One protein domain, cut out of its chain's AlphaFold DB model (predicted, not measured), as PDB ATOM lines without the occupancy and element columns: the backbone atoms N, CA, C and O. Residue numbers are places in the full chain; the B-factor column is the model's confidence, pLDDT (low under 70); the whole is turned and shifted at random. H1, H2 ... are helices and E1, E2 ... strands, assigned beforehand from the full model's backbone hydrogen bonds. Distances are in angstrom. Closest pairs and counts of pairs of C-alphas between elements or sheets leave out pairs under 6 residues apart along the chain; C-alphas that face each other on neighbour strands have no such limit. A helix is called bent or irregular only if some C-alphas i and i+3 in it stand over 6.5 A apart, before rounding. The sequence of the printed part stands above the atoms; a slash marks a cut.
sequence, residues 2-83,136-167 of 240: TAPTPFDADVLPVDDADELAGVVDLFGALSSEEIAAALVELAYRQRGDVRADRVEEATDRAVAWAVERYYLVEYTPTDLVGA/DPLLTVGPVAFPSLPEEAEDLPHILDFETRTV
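What this domain is: This is residues 2 to 83 and 136 to 167 of the 240 residues of an uncharacterized protein of Salinigranum rubrum (UniProt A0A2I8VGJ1). Two long helices, H2 and H3, cross at a steep angle beside a shorter helix, H1, which lies near the middle and packs on strand E2 of a small two-stranded sheet. H5 packs on H2, while H4 reaches outward from the sheet's end and residues 2 to 6 trail away from the body. The printed part has 114 residues, with five named helices and two named strands in the order H1 H2 H3 E1 H4 E2 H5; the sheet E1 - E2 is antiparallel and the class is mostly helix. The whole is compact and rounded, with a radius of gyration of the C-alphas of 13.4 A and spans of 45 by 37 by 24 A.

How they stand to each other: After residues 2 to 16, which hold no named element, comes H1, residues 17 to 25. H2, residues 32 to 47, is the hub, touching three helices. H1 and H2 only just touch, with 3 pairs of C-alphas within 8 A, the closest Val 24 and Ile 35 at 7.1 A. H3, residues 52 to 68, touches H2 at a steep tilt of 57 degrees, opposite ways; their closest C-alphas, of Ala 36 and Glu 56, are 5.3 A apart. E1, residues 72 to 75, is the antiparallel neighbour of E2, residues 138 to 141: N 73 and O 140 are 2.9 A apart and N 138 and O 75 are 3.0 A apart, within hydrogen-bond range. The closest C-alphas of H1 and E2, those of Ala 21 and Val 141, are 5.6 A apart. H4, residues 77 to 83, touches no helix and is apart from H1, H2, H3 and H5, residues 153 to 159. H5 touches residues 38 to 42 of H2 alone, with the closest C-alphas, of Leu 42 and Ala 153, 6.4 A apart. Every O i to N i+4 pair is within hydrogen-bond range in H1 and H2; the counts are 12 of 13 in H3, 0 of 3 in H4 and 1 of 3 in H5, beside O i to N i+3 counts of 2 of 4 in H4 and 3 of 4 in H5.

Where its parts are: H1 begins at C-alpha 17, (-28.956, 42.080, 74.837). H2 is 22.2 A long and H3 24.1 A. H4 is irregular, but only just, with C-alphas 80 and 83 6.8 A apart; H5 is irregular, with C-alphas 154 and 157 7.3 A apart. H5 ends at C-alpha 159, (-32.523, 52.022, 94.619).

The domain as a whole: The C-alphas farthest apart, of Asp 49 and Ala 83, are 45.9 A apart. Residues 84 to 135 are not printed, and C-alphas 83 and 136 are 21.7 A apart across the cut. The link from E2 to H5 is long. Residues 2 to 4 and 77 to 83 have pLDDT under 70.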
ATOM      1  N   THR A   2     -33.039  32.675  61.895       54.19
ATOM      2  CA  THR A   2     -32.572  33.249  63.169       54.19
ATOM      3  C   THR A   2     -33.461  32.731  64.297       54.19
ATOM      4  O   THR A   2     -34.681  32.889  64.229       54.19
ATOM      5  N   ALA A   3     -32.875  32.053  65.286       57.12
ATOM      6  CA  ALA A   3     -33.606  31.625  66.476       57.12
ATOM      7  C   ALA A   3     -34.289  32.848  67.120       57.12
ATOM      8  O   ALA A   3     -33.681  33.921  67.140       57.12
ATOM      9  N   PRO A   4     -35.532  32.720  67.617       69.31
ATOM     10  CA  PRO A   4     -36.212  33.838  68.258       69.31
ATOM     11  C   PRO A   4     -35.365  34.361  69.422       69.31
ATOM     12  O   PRO A   4     -34.822  33.578  70.206       69.31
ATOM     13  N   THR A   5     -35.234  35.681  69.513       81.00
ATOM     14  CA  THR A   5     -34.602  36.331  70.658       81.00
ATOM     15  C   THR A   5     -35.469  36.110  71.906       81.00
ATOM     16  O   THR A   5     -36.697  36.074  71.803       81.00
ATOM     17  N   PRO A   6     -34.869  35.919  73.093       89.19
ATOM     18  CA  PRO A   6     -35.607  35.672  74.335       89.19
ATOM     19  C   PRO A   6     -36.219  36.951  74.930       89.19
ATOM     20  O   PRO A   6     -36.936  36.870  75.927       89.19
ATOM     21  N   PHE A   7     -35.945  38.108  74.322       89.81
ATOM     22  CA  PHE A   7     -36.404  39.429  74.742       89.81
ATOM     23  C   PHE A   7     -37.871  39.645  74.349       89.81
ATOM     24  O   PHE A   7     -38.197  40.151  73.277       89.81
ATOM     25  N   ASP A   8     -38.771  39.178  75.214       89.50
ATOM     26  CA  ASP A   8     -40.204  39.446  75.114       89.50
ATOM     27  C   ASP A   8     -40.504  40.807  75.756       89.50
ATOM     28  O   ASP A   8     -40.562  40.913  76.982       89.50
ATOM     29  N   ALA A   9     -40.722  41.833  74.931       86.19
ATOM     30  CA  ALA A   9     -41.019  43.195  75.378       86.19
ATOM     31  C   ALA A   9     -42.332  43.318  76.179       86.19
ATOM     32  O   ALA A   9     -42.574  44.362  76.786       86.19
ATOM     33  N   ASP A  10     -43.198  42.293  76.205       86.62
ATOM     34  CA  ASP A  10     -44.363  42.245  77.104       86.62
ATOM     35  C   ASP A  10     -43.994  41.786  78.528       86.62
ATOM     36  O   ASP A  10     -44.832  41.852  79.436       86.62
ATOM     37  N   VAL A  11     -42.769  41.294  78.733       91.19
ATOM     38  CA  VAL A  11     -42.278  40.724  79.997       91.19
ATOM     39  C   VAL A  11     -41.060  41.463  80.518       91.19
ATOM     40  O   VAL A  11     -41.052  41.869  81.677       91.19
ATOM     41  N   LEU A  12     -40.041  41.609  79.679       93.12
ATOM     42  CA  LEU A  12     -38.775  42.216  80.046       93.12
ATOM     43  C   LEU A  12     -38.824  43.731  79.798       93.12
ATOM     44  O   LEU A  12     -39.386  44.171  78.794       93.12
ATOM     45  N   PRO A  13     -38.233  44.538  80.694       93.75
ATOM     46  CA  PRO A  13     -38.103  45.986  80.521       93.75
ATOM     47  C   PRO A  13     -36.883  46.377  79.664       93.75
ATOM     48  O   PRO A  13     -36.413  47.509  79.764       93.75
ATOM     49  N   VAL A  14     -36.357  45.419  78.894       94.81
ATOM     50  CA  VAL A  14     -35.227  45.559  77.971       94.81
ATOM     51  C   VAL A  14     -35.604  44.957  76.621       94.81
ATOM     52  O   VAL A  14     -36.219  43.885  76.573       94.81
ATOM     53  N   ASP A  15     -35.245  45.639  75.540       93.50
ATOM     54  CA  ASP A  15     -35.598  45.258  74.170       93.50
ATOM     55  C   ASP A  15     -34.600  44.257  73.557       93.50
ATOM     56  O   ASP A  15     -34.965  43.455  72.688       93.50
ATOM     57  N   ASP A  16     -33.348  44.263  74.022       94.94
ATOM     58  CA  ASP A  16     -32.270  43.437  73.483       94.94
ATOM     59  C   ASP A  16     -31.135  43.169  74.496       94.94
ATOM     60  O   ASP A  16     -31.199  43.513  75.680       94.94
ATOM     61  N   ALA A  17     -30.099  42.471  74.024       95.94
ATOM     62  CA  ALA A  17     -28.956  42.080  74.837       95.94
ATOM     63  C   ALA A  17     -28.016  43.247  75.173       95.94
ATOM     64  O   ALA A  17     -27.321  43.162  76.184       95.94
ATOM     65  N   ASP A  18     -28.003  44.317  74.377       97.75
ATOM     66  CA  ASP A  18     -27.212  45.515  74.655       97.75
ATOM     67  C   ASP A  18     -27.834  46.313  75.805       97.75
ATOM     68  O   ASP A  18     -27.109  46.783  76.685       97.75
ATOM     69  N   GLU A  19     -29.167  46.371  75.875       97.56
ATOM     70  CA  GLU A  19     -29.863  46.964  77.023       97.56
ATOM     71  C   GLU A  19     -29.670  46.150  78.306       97.56
ATOM     72  O   GLU A  19     -29.410  46.706  79.378       97.56
ATOM     73  N   LEU A  20     -29.727  44.815  78.206       97.62
ATOM     74  CA  LEU A  20     -29.387  43.933  79.325       97.62
ATOM     75  C   LEU A  20     -27.934  44.142  79.780       97.62
ATOM     76  O   LEU A  20     -27.671  44.246  80.980       97.62
ATOM     77  N   ALA A  21     -26.997  44.235  78.834       97.38
ATOM     78  CA  ALA A  21     -25.595  44.507  79.123       97.38
ATOM     79  C   ALA A  21     -25.405  45.883  79.775       97.38
ATOM     80  O   ALA A  21     -24.584  46.001  80.679       97.38
ATOM     81  N   GLY A  22     -26.188  46.898  79.399       97.44
ATOM     82  CA  GLY A  22     -26.182  48.202  80.066       97.44
ATOM     83  C   GLY A  22     -26.634  48.145  81.518       97.44
ATOM     84  O   GLY A  22     -26.008  48.770  82.370       97.44
ATOM     85  N   VAL A  23     -27.665  47.355  81.836       97.31
ATOM     86  CA  VAL A  23     -28.075  47.135  83.235       97.31
ATOM     87  C   VAL A  23     -26.946  46.488  84.042       97.31
ATOM     88  O   VAL A  23     -26.678  46.919  85.160       97.31
ATOM     89  N   VAL A  24     -26.255  45.492  83.479       97.12
ATOM     90  CA  VAL A  24     -25.097  44.851  84.128       97.12
ATOM     91  C   VAL A  24     -23.924  45.832  84.285       97.12
ATOM     92  O   VAL A  24     -23.304  45.879  85.349       97.12
ATOM     93  N   ASP A  25     -23.648  46.654  83.268       96.12
ATOM     94  CA  ASP A  25     -22.556  47.638  83.256       96.12
ATOM     95  C   ASP A  25     -22.679  48.675  84.382       96.12
ATOM     96  O   ASP A  25     -21.673  49.043  84.989       96.12
ATOM     97  N   LEU A  26     -23.906  49.077  84.750       95.88
ATOM     98  CA  LEU A  26     -24.155  50.007  85.866       95.88
ATOM     99  C   LEU A  26     -23.522  49.553  87.189       95.88
ATOM    100  O   LEU A  26     -23.129  50.386  88.008       95.88
ATOM    101  N   PHE A  27     -23.428  48.241  87.397       95.50
ATOM    102  CA  PHE A  27     -22.865  47.637  88.600       95.50
ATOM    103  C   PHE A  27     -21.496  46.994  88.346       95.50
ATOM    104  O   PHE A  27     -20.858  46.512  89.282       95.50
ATOM    105  N   GLY A  28     -21.031  46.983  87.095       94.06
ATOM    106  CA  GLY A  28     -19.820  46.310  86.634       94.06
ATOM    107  C   GLY A  28     -19.969  44.789  86.530       94.06
ATOM    108  O   GLY A  28     -19.589  44.208  85.513       94.06
ATOM    109  N   ALA A  29     -20.532  44.141  87.552       94.06
ATOM    110  CA  ALA A  29     -20.907  42.733  87.505       94.06
ATOM    111  C   ALA A  29     -22.054  42.412  88.463       94.06
ATOM    112  O   ALA A  29     -22.072  42.915  89.588       94.06
ATOM    113  N   LEU A  30     -22.954  41.527  88.039       94.88
ATOM    114  CA  LEU A  30     -24.129  41.086  88.792       94.88
ATOM    115  C   LEU A  30     -24.266  39.560  88.757       94.88
ATOM    116  O   LEU A  30     -23.898  38.936  87.765       94.88
ATOM    117  N   SER A  31     -24.831  38.948  89.795       93.94
ATOM    118  CA  SER A  31     -25.314  37.560  89.713       93.94
ATOM    119  C   SER A  31     -26.602  37.471  88.882       93.94
ATOM    120  O   SER A  31     -27.284  38.476  88.670       93.94
ATOM    121  N   SER A  32     -26.990  36.267  88.440       93.44
ATOM    122  CA  SER A  32     -28.268  36.078  87.722       93.44
ATOM    123  C   SER A  32     -29.474  36.550  88.550       93.44
ATOM    124  O   SER A  32     -30.388  37.185  88.024       93.44
ATOM    125  N   GLU A  33     -29.444  36.318  89.867       93.25
ATOM    126  CA  GLU A  33     -30.488  36.776  90.790       93.25
ATOM    127  C   GLU A  33     -30.526  38.308  90.910       93.25
ATOM    128  O   GLU A  33     -31.604  38.904  90.893       93.25
ATOM    129  N   GLU A  34     -29.362  38.963  90.994       95.88
ATOM    130  CA  GLU A  34     -29.275  40.428  91.032       95.88
ATOM    131  C   GLU A  34     -29.780  41.044  89.713       95.88
ATOM    132  O   GLU A  34     -30.508  42.039  89.743       95.88
ATOM    133  N   ILE A  35     -29.472  40.434  88.560       96.88
ATOM    134  CA  ILE A  35     -30.015  40.850  87.254       96.88
ATOM    135  C   ILE A  35     -31.541  40.731  87.251       96.88
ATOM    136  O   ILE A  35     -32.230  41.676  86.861       96.88
ATOM    137  N   ALA A  36     -32.093  39.601  87.699       95.94
ATOM    138  CA  ALA A  36     -33.538  39.402  87.744       95.94
ATOM    139  C   ALA A  36     -34.221  40.433  88.653       95.94
ATOM    140  O   ALA A  36     -35.192  41.073  88.247       95.94
ATOM    141  N   ALA A  37     -33.668  40.676  89.843       95.62
ATOM    142  CA  ALA A  37     -34.169  41.688  90.766       95.62
ATOM    143  C   ALA A  37     -34.100  43.110  90.176       95.62
ATOM    144  O   ALA A  37     -35.058  43.876  90.313       95.62
ATOM    145  N   ALA A  38     -33.018  43.451  89.468       96.44
ATOM    146  CA  ALA A  38     -32.897  44.734  88.780       96.44
ATOM    147  C   ALA A  38     -33.958  44.910  87.688       96.44
ATOM    148  O   ALA A  38     -34.569  45.974  87.582       96.44
ATOM    149  N   LEU A  39     -34.226  43.861  86.909       96.38
ATOM    150  CA  LEU A  39     -35.244  43.888  85.861       96.38
ATOM    151  C   LEU A  39     -36.667  43.913  86.435       96.38
ATOM    152  O   LEU A  39     -37.533  44.574  85.869       96.38
ATOM    153  N   VAL A  40     -36.928  43.266  87.572       95.88
ATOM    154  CA  VAL A  40     -38.220  43.389  88.269       95.88
ATOM    155  C   VAL A  40     -38.456  44.831  88.724       95.88
ATOM    156  O   VAL A  40     -39.532  45.378  88.474       95.88
ATOM    157  N   GLU A  41     -37.454  45.465  89.339       95.00
ATOM    158  CA  GLU A  41     -37.546  46.867  89.767       95.00
ATOM    159  C   GLU A  41     -37.736  47.806  88.567       95.00
ATOM    160  O   GLU A  41     -38.613  48.673  88.574       95.00
ATOM    161  N   LEU A  42     -36.970  47.601  87.494       94.06
ATOM    162  CA  LEU A  42     -37.067  48.411  86.284       94.06
ATOM    163  C   LEU A  42     -38.437  48.270  85.605       94.06
ATOM    164  O   LEU A  42     -39.060  49.266  85.231       94.06
ATOM    165  N   ALA A  43     -38.954  47.047  85.505       93.12
ATOM    166  CA  ALA A  43     -40.279  46.786  84.955       93.12
ATOM    167  C   ALA A  43     -41.387  47.434  85.799       93.12
ATOM    168  O   ALA A  43     -42.345  47.984  85.243       93.12
ATOM    169  N   TYR A  44     -41.227  47.443  87.129       90.88
ATOM    170  CA  TYR A  44     -42.134  48.157  88.019       90.88
ATOM    171  C   TYR A  44     -42.144  49.664  87.759       90.88
ATOM    172  O   TYR A  44     -43.216  50.275  87.720       90.88
ATOM    173  N   ARG A  45     -40.977  50.270  87.529       90.19
ATOM    174  CA  ARG A  45     -40.879  51.705  87.238       90.19
ATOM    175  C   ARG A  45     -41.498  52.079  85.890       90.19
ATOM    176  O   ARG A  45     -42.350  52.968  85.854       90.19
ATOM    177  N   GLN A  46     -41.185  51.327  84.836       89.75
ATOM    178  CA  GLN A  46     -41.663  51.633  83.487       89.75
ATOM    179  C   GLN A  46     -43.177  51.406  83.324       89.75
ATOM    180  O   GLN A  46     -43.838  52.101  82.547       89.75
ATOM    181  N   ARG A  47     -43.751  50.392  83.999       88.69
ATOM    182  CA  ARG A  47     -45.110  49.894  83.688       88.69
ATOM    183  C   ARG A  47     -46.018  49.646  84.898       88.69
ATOM    184  O   ARG A  47     -47.226  49.476  84.709       88.69
ATOM    185  N   GLY A  48     -45.498  49.667  86.123       84.81
ATOM    186  CA  GLY A  48     -46.251  49.372  87.346       84.81
ATOM    187  C   GLY A  48     -46.252  47.884  87.717       84.81
ATOM    188  O   GLY A  48     -45.261  47.196  87.550       84.81
ATOM    189  N   ASP A  49     -47.353  47.369  88.270       80.06
ATOM    190  CA  ASP A  49     -47.399  46.010  88.844       80.06
ATOM    191  C   ASP A  49     -47.124  44.909  87.792       80.06
ATOM    192  O   ASP A  49     -47.936  44.669  86.891       80.06
ATOM    193  N   VAL A  50     -45.973  44.243  87.924       85.12
ATOM    194  CA  VAL A  50     -45.497  43.151  87.066       85.12
ATOM    195  C   VAL A  50     -45.359  41.857  87.865       85.12
ATOM    196  O   VAL A  50     -45.065  41.855  89.058       85.12
ATOM    197  N   ARG A  51     -45.570  40.718  87.200       90.12
ATOM    198  CA  ARG A  51     -45.366  39.401  87.816       90.12
ATOM    199  C   ARG A  51     -43.880  39.068  87.868       90.12
ATOM    200  O   ARG A  51     -43.326  38.697  86.837       90.12
ATOM    201  N   ALA A  52     -43.283  39.183  89.053       89.94
ATOM    202  CA  ALA A  52     -41.865  38.906  89.282       89.94
ATOM    203  C   ALA A  52     -41.447  37.516  88.772       89.94
ATOM    204  O   ALA A  52     -40.477  37.420  88.034       89.94
ATOM    205  N   ASP A  53     -42.263  36.484  89.012       92.56
ATOM    206  CA  ASP A  53     -42.020  35.111  88.549       92.56
ATOM    207  C   ASP A  53     -41.858  35.005  87.023       92.56
ATOM    208  O   ASP A  53     -41.035  34.244  86.519       92.56
ATOM    209  N   ARG A  54     -42.621  35.805  86.268       93.88
ATOM    210  CA  ARG A  54     -42.537  35.824  84.803       93.88
ATOM    211  C   ARG A  54     -41.297  36.574  84.317       93.88
ATOM    212  O   ARG A  54     -40.747  36.208  83.281       93.88
ATOM    213  N   VAL A  55     -40.907  37.634  85.026       93.75
ATOM    214  CA  VAL A  55     -39.694  38.404  84.721       93.75
ATOM    215  C   VAL A  55     -38.472  37.534  84.977       93.75
ATOM    216  O   VAL A  55     -37.679  37.379  84.064       93.75
ATOM    217  N   GLU A  56     -38.391  36.882  86.137       93.50
ATOM    218  CA  GLU A  56     -37.310  35.958  86.511       93.50
ATOM    219  C   GLU A  56     -37.113  34.848  85.461       93.50
ATOM    220  O   GLU A  56     -36.027  34.712  84.902       93.50
ATOM    221  N   GLU A  57     -38.177  34.128  85.073       93.25
ATOM    222  CA  GLU A  57     -38.086  33.071  84.046       93.25
ATOM    223  C   GLU A  57     -37.656  33.613  82.665       93.25
ATOM    224  O   GLU A  57     -37.008  32.929  81.862       93.25
ATOM    225  N   ALA A  58     -38.043  34.847  82.332       95.06
ATOM    226  CA  ALA A  58     -37.589  35.490  81.106       95.06
ATOM    227  C   ALA A  58     -36.125  35.937  81.205       95.06
ATOM    228  O   ALA A  58     -35.390  35.779  80.228       95.06
ATOM    229  N   THR A  59     -35.696  36.425  82.369       96.12
ATOM    230  CA  THR A  59     -34.316  36.818  82.654       96.12
ATOM    231  C   THR A  59     -33.373  35.635  82.512       96.12
ATOM    232  O   THR A  59     -32.402  35.760  81.775       96.12
ATOM    233  N   ASP A  60     -33.679  34.476  83.097       94.81
ATOM    234  CA  ASP A  60     -32.814  33.290  82.997       94.81
ATOM    235  C   ASP A  60     -32.558  32.892  81.536       94.81
ATOM    236  O   ASP A  60     -31.430  32.608  81.122       94.81
ATOM    237  N   ARG A  61     -33.608  32.934  80.705       95.31
ATOM    238  CA  ARG A  61     -33.495  32.656  79.266       95.31
ATOM    239  C   ARG A  61     -32.688  33.728  78.535       95.31
ATOM    240  O   ARG A  61     -31.922  33.387  77.634       95.31
ATOM    241  N   ALA A  62     -32.872  34.998  78.889       96.56
ATOM    242  CA  ALA A  62     -32.142  36.115  78.299       96.56
ATOM    243  C   ALA A  62     -30.651  36.076  78.655       96.56
ATOM    244  O   ALA A  62     -29.815  36.199  77.762       96.56
ATOM    245  N   VAL A  63     -30.321  35.811  79.920       96.50
ATOM    246  CA  VAL A  63     -28.951  35.647  80.415       96.50
ATOM    247  C   VAL A  63     -28.272  34.472  79.722       96.50
ATOM    248  O   VAL A  63     -27.226  34.667  79.110       96.50
ATOM    249  N   ALA A  64     -28.884  33.283  79.715       95.06
ATOM    250  CA  ALA A  64     -28.302  32.113  79.056       95.06
ATOM    251  C   ALA A  64     -28.028  32.371  77.563       95.06
ATOM    252  O   ALA A  64     -26.983  31.996  77.032       95.06
ATOM    253  N   TRP A  65     -28.946  33.057  76.878       95.44
ATOM    254  CA  TRP A  65     -28.785  33.433  75.473       95.44
ATOM    255  C   TRP A  65     -27.676  34.467  75.256       95.44
ATOM    256  O   TRP A  65     -26.941  34.364  74.272       95.44
ATOM    257  N   ALA A  66     -27.570  35.459  76.146       96.81
ATOM    258  CA  ALA A  66     -26.570  36.520  76.090       96.81
ATOM    259  C   ALA A  66     -25.167  35.970  76.363       96.81
ATOM    260  O   ALA A  66     -24.229  36.305  75.645       96.81
ATOM    261  N   VAL A  67     -25.043  35.069  77.336       95.88
ATOM    262  CA  VAL A  67     -23.810  34.338  77.642       95.88
ATOM    263  C   VAL A  67     -23.383  33.467  76.461       95.88
ATOM    264  O   VAL A  67     -22.226  33.495  76.048       95.88
ATOM    265  N   GLU A  68     -24.322  32.740  75.853       94.44
ATOM    266  CA  GLU A  68     -24.044  31.888  74.690       94.44
ATOM    267  C   GLU A  68     -23.540  32.664  73.467       94.44
ATOM    268  O   GLU A  68     -22.776  32.136  72.661       94.44
ATOM    269  N   ARG A  69     -23.964  33.923  73.335       95.56
ATOM    270  CA  ARG A  69     -23.574  34.828  72.248       95.56
ATOM    271  C   ARG A  69     -22.500  35.830  72.635       95.56
ATOM    272  O   ARG A  69     -22.250  36.742  71.862       95.56
ATOM    273  N   TYR A  70     -21.865  35.667  73.795       96.88
ATOM    274  CA  TYR A  70     -20.780  36.529  74.271       96.88
ATOM    275  C   TYR A  70     -21.181  37.993  74.557       96.88
ATOM    276  O   TYR A  70     -20.311  38.859  74.653       96.88
ATOM    277  N   TYR A  71     -22.476  38.299  74.710       97.12
ATOM    278  CA  TYR A  71     -22.941  39.611  75.194       97.12
ATOM    279  C   TYR A  71     -22.677  39.777  76.689       97.12
ATOM    280  O   TYR A  71     -22.382  40.873  77.158       97.12
ATOM    281  N   LEU A  72     -22.763  38.673  77.433       96.81
ATOM    282  CA  LEU A  72     -22.359  38.588  78.828       96.81
ATOM    283  C   LEU A  72     -21.287  37.511  78.980       96.81
ATOM    284  O   LEU A  72     -21.236  36.551  78.212       96.81
ATOM    285  N   VAL A  73     -20.432  37.675  79.979       94.62
ATOM    286  CA  VAL A  73     -19.373  36.728  80.323       94.62
ATOM    287  C   VAL A  73     -19.507  36.368  81.791       94.62
ATOM    288  O   VAL A  73     -19.598  37.246  82.648       94.62
ATOM    289  N   GLU A  74     -19.504  35.068  82.059       91.69
ATOM    290  CA  GLU A  74     -19.421  34.514  83.405       91.69
ATOM    291  C   GLU A  74     -17.976  34.561  83.898       91.69
ATOM    292  O   GLU A  74     -17.046  34.221  83.161       91.69
ATOM    293  N   TYR A  75     -17.785  34.944  85.154       83.94
ATOM    294  CA  TYR A  75     -16.521  34.769  85.850       83.94
ATOM    295  C   TYR A  75     -16.766  34.514  87.332       83.94
ATOM    296  O   TYR A  75     -17.684  35.074  87.940       83.94
ATOM    297  N   THR A  76     -15.923  33.686  87.940       78.88
ATOM    298  CA  THR A  76     -15.863  33.610  89.395       78.88
ATOM    299  C   THR A  76     -14.809  34.604  89.881       78.88
ATOM    300  O   THR A  76     -13.738  34.720  89.282       78.88
ATOM    301  N   PRO A  77     -15.053  35.363  90.962       65.44
ATOM    302  CA  PRO A  77     -14.036  36.247  91.534       65.44
ATOM    303  C   PRO A  77     -12.718  35.525  91.854       65.44
ATOM    304  O   PRO A  77     -11.652  36.129  91.764       65.44
ATOM    305  N   THR A  78     -12.791  34.226  92.166       60.19
ATOM    306  CA  THR A  78     -11.646  33.328  92.361       60.19
ATOM    307  C   THR A  78     -10.821  33.097  91.092       60.19
ATOM    308  O   THR A  78      -9.605  32.954  91.203       60.19
ATOM    309  N   ASP A  79     -11.423  33.163  89.897       50.47
ATOM    310  CA  ASP A  79     -10.711  33.050  88.611       50.47
ATOM    311  C   ASP A  79      -9.737  34.218  88.368       50.47
ATOM    312  O   ASP A  79      -8.861  34.130  87.507       50.47
ATOM    313  N   LEU A  80      -9.863  35.322  89.120       49.34
ATOM    314  CA  LEU A  80      -9.069  36.541  88.924       49.34
ATOM    315  C   LEU A  80      -7.994  36.767  90.003       49.34
ATOM    316  O   LEU A  80      -7.170  37.667  89.846       49.34
ATOM    317  N   VAL A  81      -7.956  35.945  91.059       45.16
ATOM    318  CA  VAL A  81      -6.956  36.025  92.152       45.16
ATOM    319  C   VAL A  81      -5.642  35.309  91.787       45.16
ATOM    320  O   VAL A  81      -4.715  35.234  92.581       45.16
ATOM    321  N   GLY A  82      -5.520  34.796  90.559       42.38
ATOM    322  CA  GLY A  82      -4.315  34.125  90.053       42.38
ATOM    323  C   GLY A  82      -3.238  35.048  89.467       42.38
ATOM    324  O   GLY A  82      -2.356  34.558  88.766       42.38
ATOM    325  N   ALA A  83      -3.316  36.366  89.684       46.56
ATOM    326  CA  ALA A  83      -2.345  37.340  89.166       46.56
ATOM    327  C   ALA A  83      -1.595  38.125  90.261       46.56
ATOM    328  O   ALA A  83      -0.912  39.101  89.954       46.56
ATOM    329  N   ASP A 136     -22.547  31.845  93.180       70.31
ATOM    330  CA  ASP A 136     -23.172  31.952  91.867       70.31
ATOM    331  C   ASP A 136     -22.252  32.779  90.953       70.31
ATOM    332  O   ASP A 136     -21.739  33.821  91.389       70.31
ATOM    333  N   PRO A 137     -21.977  32.308  89.723       86.81
ATOM    334  CA  PRO A 137     -21.074  32.998  88.819       86.81
ATOM    335  C   PRO A 137     -21.563  34.429  88.601       86.81
ATOM    336  O   PRO A 137     -22.757  34.681  88.411       86.81
ATOM    337  N   LEU A 138     -20.629  35.377  88.637       92.19
ATOM    338  CA  LEU A 138     -20.936  36.763  88.326       92.19
ATOM    339  C   LEU A 138     -20.898  36.961  86.817       92.19
ATOM    340  O   LEU A 138     -20.061  36.397  86.112       92.19
ATOM    341  N   LEU A 139     -21.802  37.796  86.333       94.88
ATOM    342  CA  LEU A 139     -21.949  38.156  84.936       94.88
ATOM    343  C   LEU A 139     -21.495  39.593  84.744       94.88
ATOM    344  O   LEU A 139     -21.873  40.488  85.497       94.88
ATOM    345  N   THR A 140     -20.699  39.813  83.709       95.88
ATOM    346  CA  THR A 140     -20.252  41.140  83.276       95.88
ATOM    347  C   THR A 140     -20.382  41.273  81.763       95.88
ATOM    348  O   THR A 140     -20.670  40.299  81.066       95.88
ATOM    349  N   VAL A 141     -20.198  42.485  81.254       96.88
ATOM    350  CA  VAL A 141     -20.313  42.808  79.830       96.88
ATOM    351  C   VAL A 141     -19.265  42.040  79.024       96.88
ATOM    352  O   VAL A 141     -18.071  42.097  79.322       96.88
ATOM    353  N   GLY A 142     -19.717  41.338  77.989       96.19
ATOM    354  CA  GLY A 142     -18.877  40.557  77.088       96.19
ATOM    355  C   GLY A 142     -18.365  41.325  75.863       96.19
ATOM    356  O   GLY A 142     -18.655  42.513  75.700       96.19
ATOM    357  N   PRO A 143     -17.575  40.664  74.997       95.69
ATOM    358  CA  PRO A 143     -16.899  41.305  73.870       95.69
ATOM    359  C   PRO A 143     -17.821  41.808  72.756       95.69
ATOM    360  O   PRO A 143     -17.475  42.799  72.124       95.69
ATOM    361  N   VAL A 144     -18.974  41.170  72.519       96.56
ATOM    362  CA  VAL A 144     -19.877  41.588  71.425       96.56
ATOM    363  C   VAL A 144     -20.920  42.619  71.853       96.56
ATOM    364  O   VAL A 144     -21.687  43.101  71.023       96.56
ATOM    365  N   ALA A 145     -20.990  42.932  73.147       96.00
ATOM    366  CA  ALA A 145     -21.973  43.865  73.666       96.00
ATOM    367  C   ALA A 145     -21.558  45.318  73.410       96.00
ATOM    368  O   ALA A 145     -20.407  45.713  73.617       96.00
ATOM    369  N   PHE A 146     -22.546  46.136  73.065       95.56
ATOM    370  CA  PHE A 146     -22.477  47.591  73.025       95.56
ATOM    371  C   PHE A 146     -23.463  48.162  74.050       95.56
ATOM    372  O   PHE A 146     -24.525  48.640  73.653       95.56
ATOM    373  N   PRO A 147     -23.127  48.131  75.356       96.38
ATOM    374  CA  PRO A 147     -24.059  48.452  76.431       96.38
ATOM    375  C   PRO A 147     -24.837  49.744  76.185       96.38
ATOM    376  O   PRO A 147     -24.259  50.820  75.997       96.38
ATOM    377  N   SER A 148     -26.159  49.631  76.215       96.19
ATOM    378  CA  SER A 148     -27.099  50.743  76.123       96.19
ATOM    379  C   SER A 148     -27.957  50.756  77.382       96.19
ATOM    380  O   SER A 148     -28.274  49.715  77.944       96.19
ATOM    381  N   LEU A 149     -28.298  51.937  77.898       94.38
ATOM    382  CA  LEU A 149     -29.125  52.009  79.100       94.38
ATOM    383  C   LEU A 149     -30.607  52.054  78.718       94.38
ATOM    384  O   LEU A 149     -30.995  52.980  77.998       94.38
ATOM    385  N   PRO A 150     -31.430  51.117  79.224       93.19
ATOM    386  CA  PRO A 150     -32.873  51.184  79.047       93.19
ATOM    387  C   PRO A 150     -33.460  52.364  79.836       93.19
ATOM    388  O   PRO A 150     -32.857  52.880  80.788       93.19
ATOM    389  N   GLU A 151     -34.659  52.806  79.451       91.06
ATOM    390  CA  GLU A 151     -35.331  53.925  80.116       91.06
ATOM    391  C   GLU A 151     -35.483  53.668  81.626       91.06
ATOM    392  O   GLU A 151     -35.906  52.593  82.047       91.06
ATOM    393  N   GLU A 152     -35.167  54.686  82.437       90.31
ATOM    394  CA  GLU A 152     -35.275  54.689  83.909       90.31
ATOM    395  C   GLU A 152     -34.259  53.811  84.666       90.31
ATOM    396  O   GLU A 152     -34.297  53.769  85.899       90.31
ATOM    397  N   ALA A 153     -33.305  53.184  83.970       92.62
ATOM    398  CA  ALA A 153     -32.290  52.332  84.593       92.62
ATOM    399  C   ALA A 153     -31.179  53.093  85.335       92.62
ATOM    400  O   ALA A 153     -30.567  52.544  86.246       92.62
ATOM    401  N   GLU A 154     -30.943  54.367  85.004       91.62
ATOM    402  CA  GLU A 154     -29.884  55.200  85.608       91.62
ATOM    403  C   GLU A 154     -29.978  55.298  87.144       91.62
ATOM    404  O   GLU A 154     -28.969  55.474  87.826       91.62
ATOM    405  N   ASP A 155     -31.185  55.164  87.698       91.62
ATOM    406  CA  ASP A 155     -31.438  55.240  89.138       91.62
ATOM    407  C   ASP A 155     -31.250  53.897  89.866       91.62
ATOM    408  O   ASP A 155     -31.281  53.869  91.100       91.62
ATOM    409  N   LEU A 156     -31.087  52.778  89.145       92.25
ATOM    410  CA  LEU A 156     -31.016  51.442  89.749       92.25
ATOM    411  C   LEU A 156     -29.919  51.336  90.821       92.25
ATOM    412  O   LEU A 156     -30.247  50.857  91.908       92.25
ATOM    413  N   PRO A 157     -28.685  51.854  90.630       90.81
ATOM    414  CA  PRO A 157     -27.642  51.805  91.663       90.81
ATOM    415  C   PRO A 157     -27.955  52.599  92.939       90.81
ATOM    416  O   PRO A 157     -27.257  52.473  93.940       90.81
ATOM    417  N   HIS A 158     -28.967  53.470  92.912       89.19
ATOM    418  CA  HIS A 158     -29.420  54.220  94.085       89.19
ATOM    419  C   HIS A 158     -30.610  53.572  94.793       89.19
ATOM    420  O   HIS A 158     -30.861  53.872  95.961       89.19
ATOM    421  N   ILE A 159     -31.359  52.731  94.084       92.00
ATOM    422  CA  ILE A 159     -32.523  52.022  94.619       92.00
ATOM    423  C   ILE A 159     -32.110  50.666  95.175       92.00
ATOM    424  O   ILE A 159     -32.540  50.283  96.263       92.00
ATOM    425  N   LEU A 160     -31.294  49.951  94.409       91.88
ATOM    426  CA  LEU A 160     -30.836  48.614  94.725       91.88
ATOM    427  C   LEU A 160     -29.543  48.728  95.524       91.88
ATOM    428  O   LEU A 160     -28.585  49.362  95.090       91.88
ATOM    429  N   ASP A 161     -29.520  48.106  96.700       90.81
ATOM    430  CA  ASP A 161     -28.352  48.059  97.588       90.81
ATOM    431  C   ASP A 161     -27.400  46.924  97.164       90.81
ATOM    432  O   ASP A 161     -27.010  46.079  97.967       90.81
ATOM    433  N   PHE A 162     -27.112  46.850  95.861       92.00
ATOM    434  CA  PHE A 162     -26.184  45.878  95.289       92.00
ATOM    435  C   PHE A 162     -24.757  46.414  95.338       92.00
ATOM    436  O   PHE A 162     -24.507  47.618  95.244       92.00
ATOM    437  N   GLU A 163     -23.797  45.505  95.458       86.31
ATOM    438  CA  GLU A 163     -22.386  45.856  95.391       86.31
ATOM    439  C   GLU A 163     -21.991  46.216  93.951       86.31
ATOM    440  O   GLU A 163     -22.171  45.425  93.029       86.31
ATOM    441  N   THR A 164     -21.388  47.390  93.755       87.50
ATOM    442  CA  THR A 164     -20.725  47.737  92.491       87.50
ATOM    443  C   THR A 164     -19.322  47.137  92.455       87.50
ATOM    444  O   THR A 164     -18.520  47.390  93.361       87.50
ATOM    445  N   ARG A 165     -18.989  46.393  91.400       89.19
ATOM    446  CA  ARG A 165     -17.763  45.592  91.302       89.19
ATOM    447  C   ARG A 165     -16.840  46.140  90.218       89.19
ATOM    448  O   ARG A 165     -17.274  46.508  89.133       89.19
ATOM    449  N   THR A 166     -15.539  46.196  90.509       86.00
ATOM    450  CA  THR A 166     -14.531  46.563  89.501       86.00
ATOM    451  C   THR A 166     -14.041  45.308  88.798       86.00
ATOM    452  O   THR A 166     -13.445  44.440  89.431       86.00
ATOM    453  N   VAL A 167     -14.262  45.231  87.490       85.19
ATOM    454  CA  VAL A 167     -13.909  44.065  86.676       85.19
ATOM    455  C   VAL A 167     -12.631  44.334  85.884       85.19
ATOM    456  O   VAL A 167     -12.554  45.285  85.104       85.19
TER     457      VAL A 167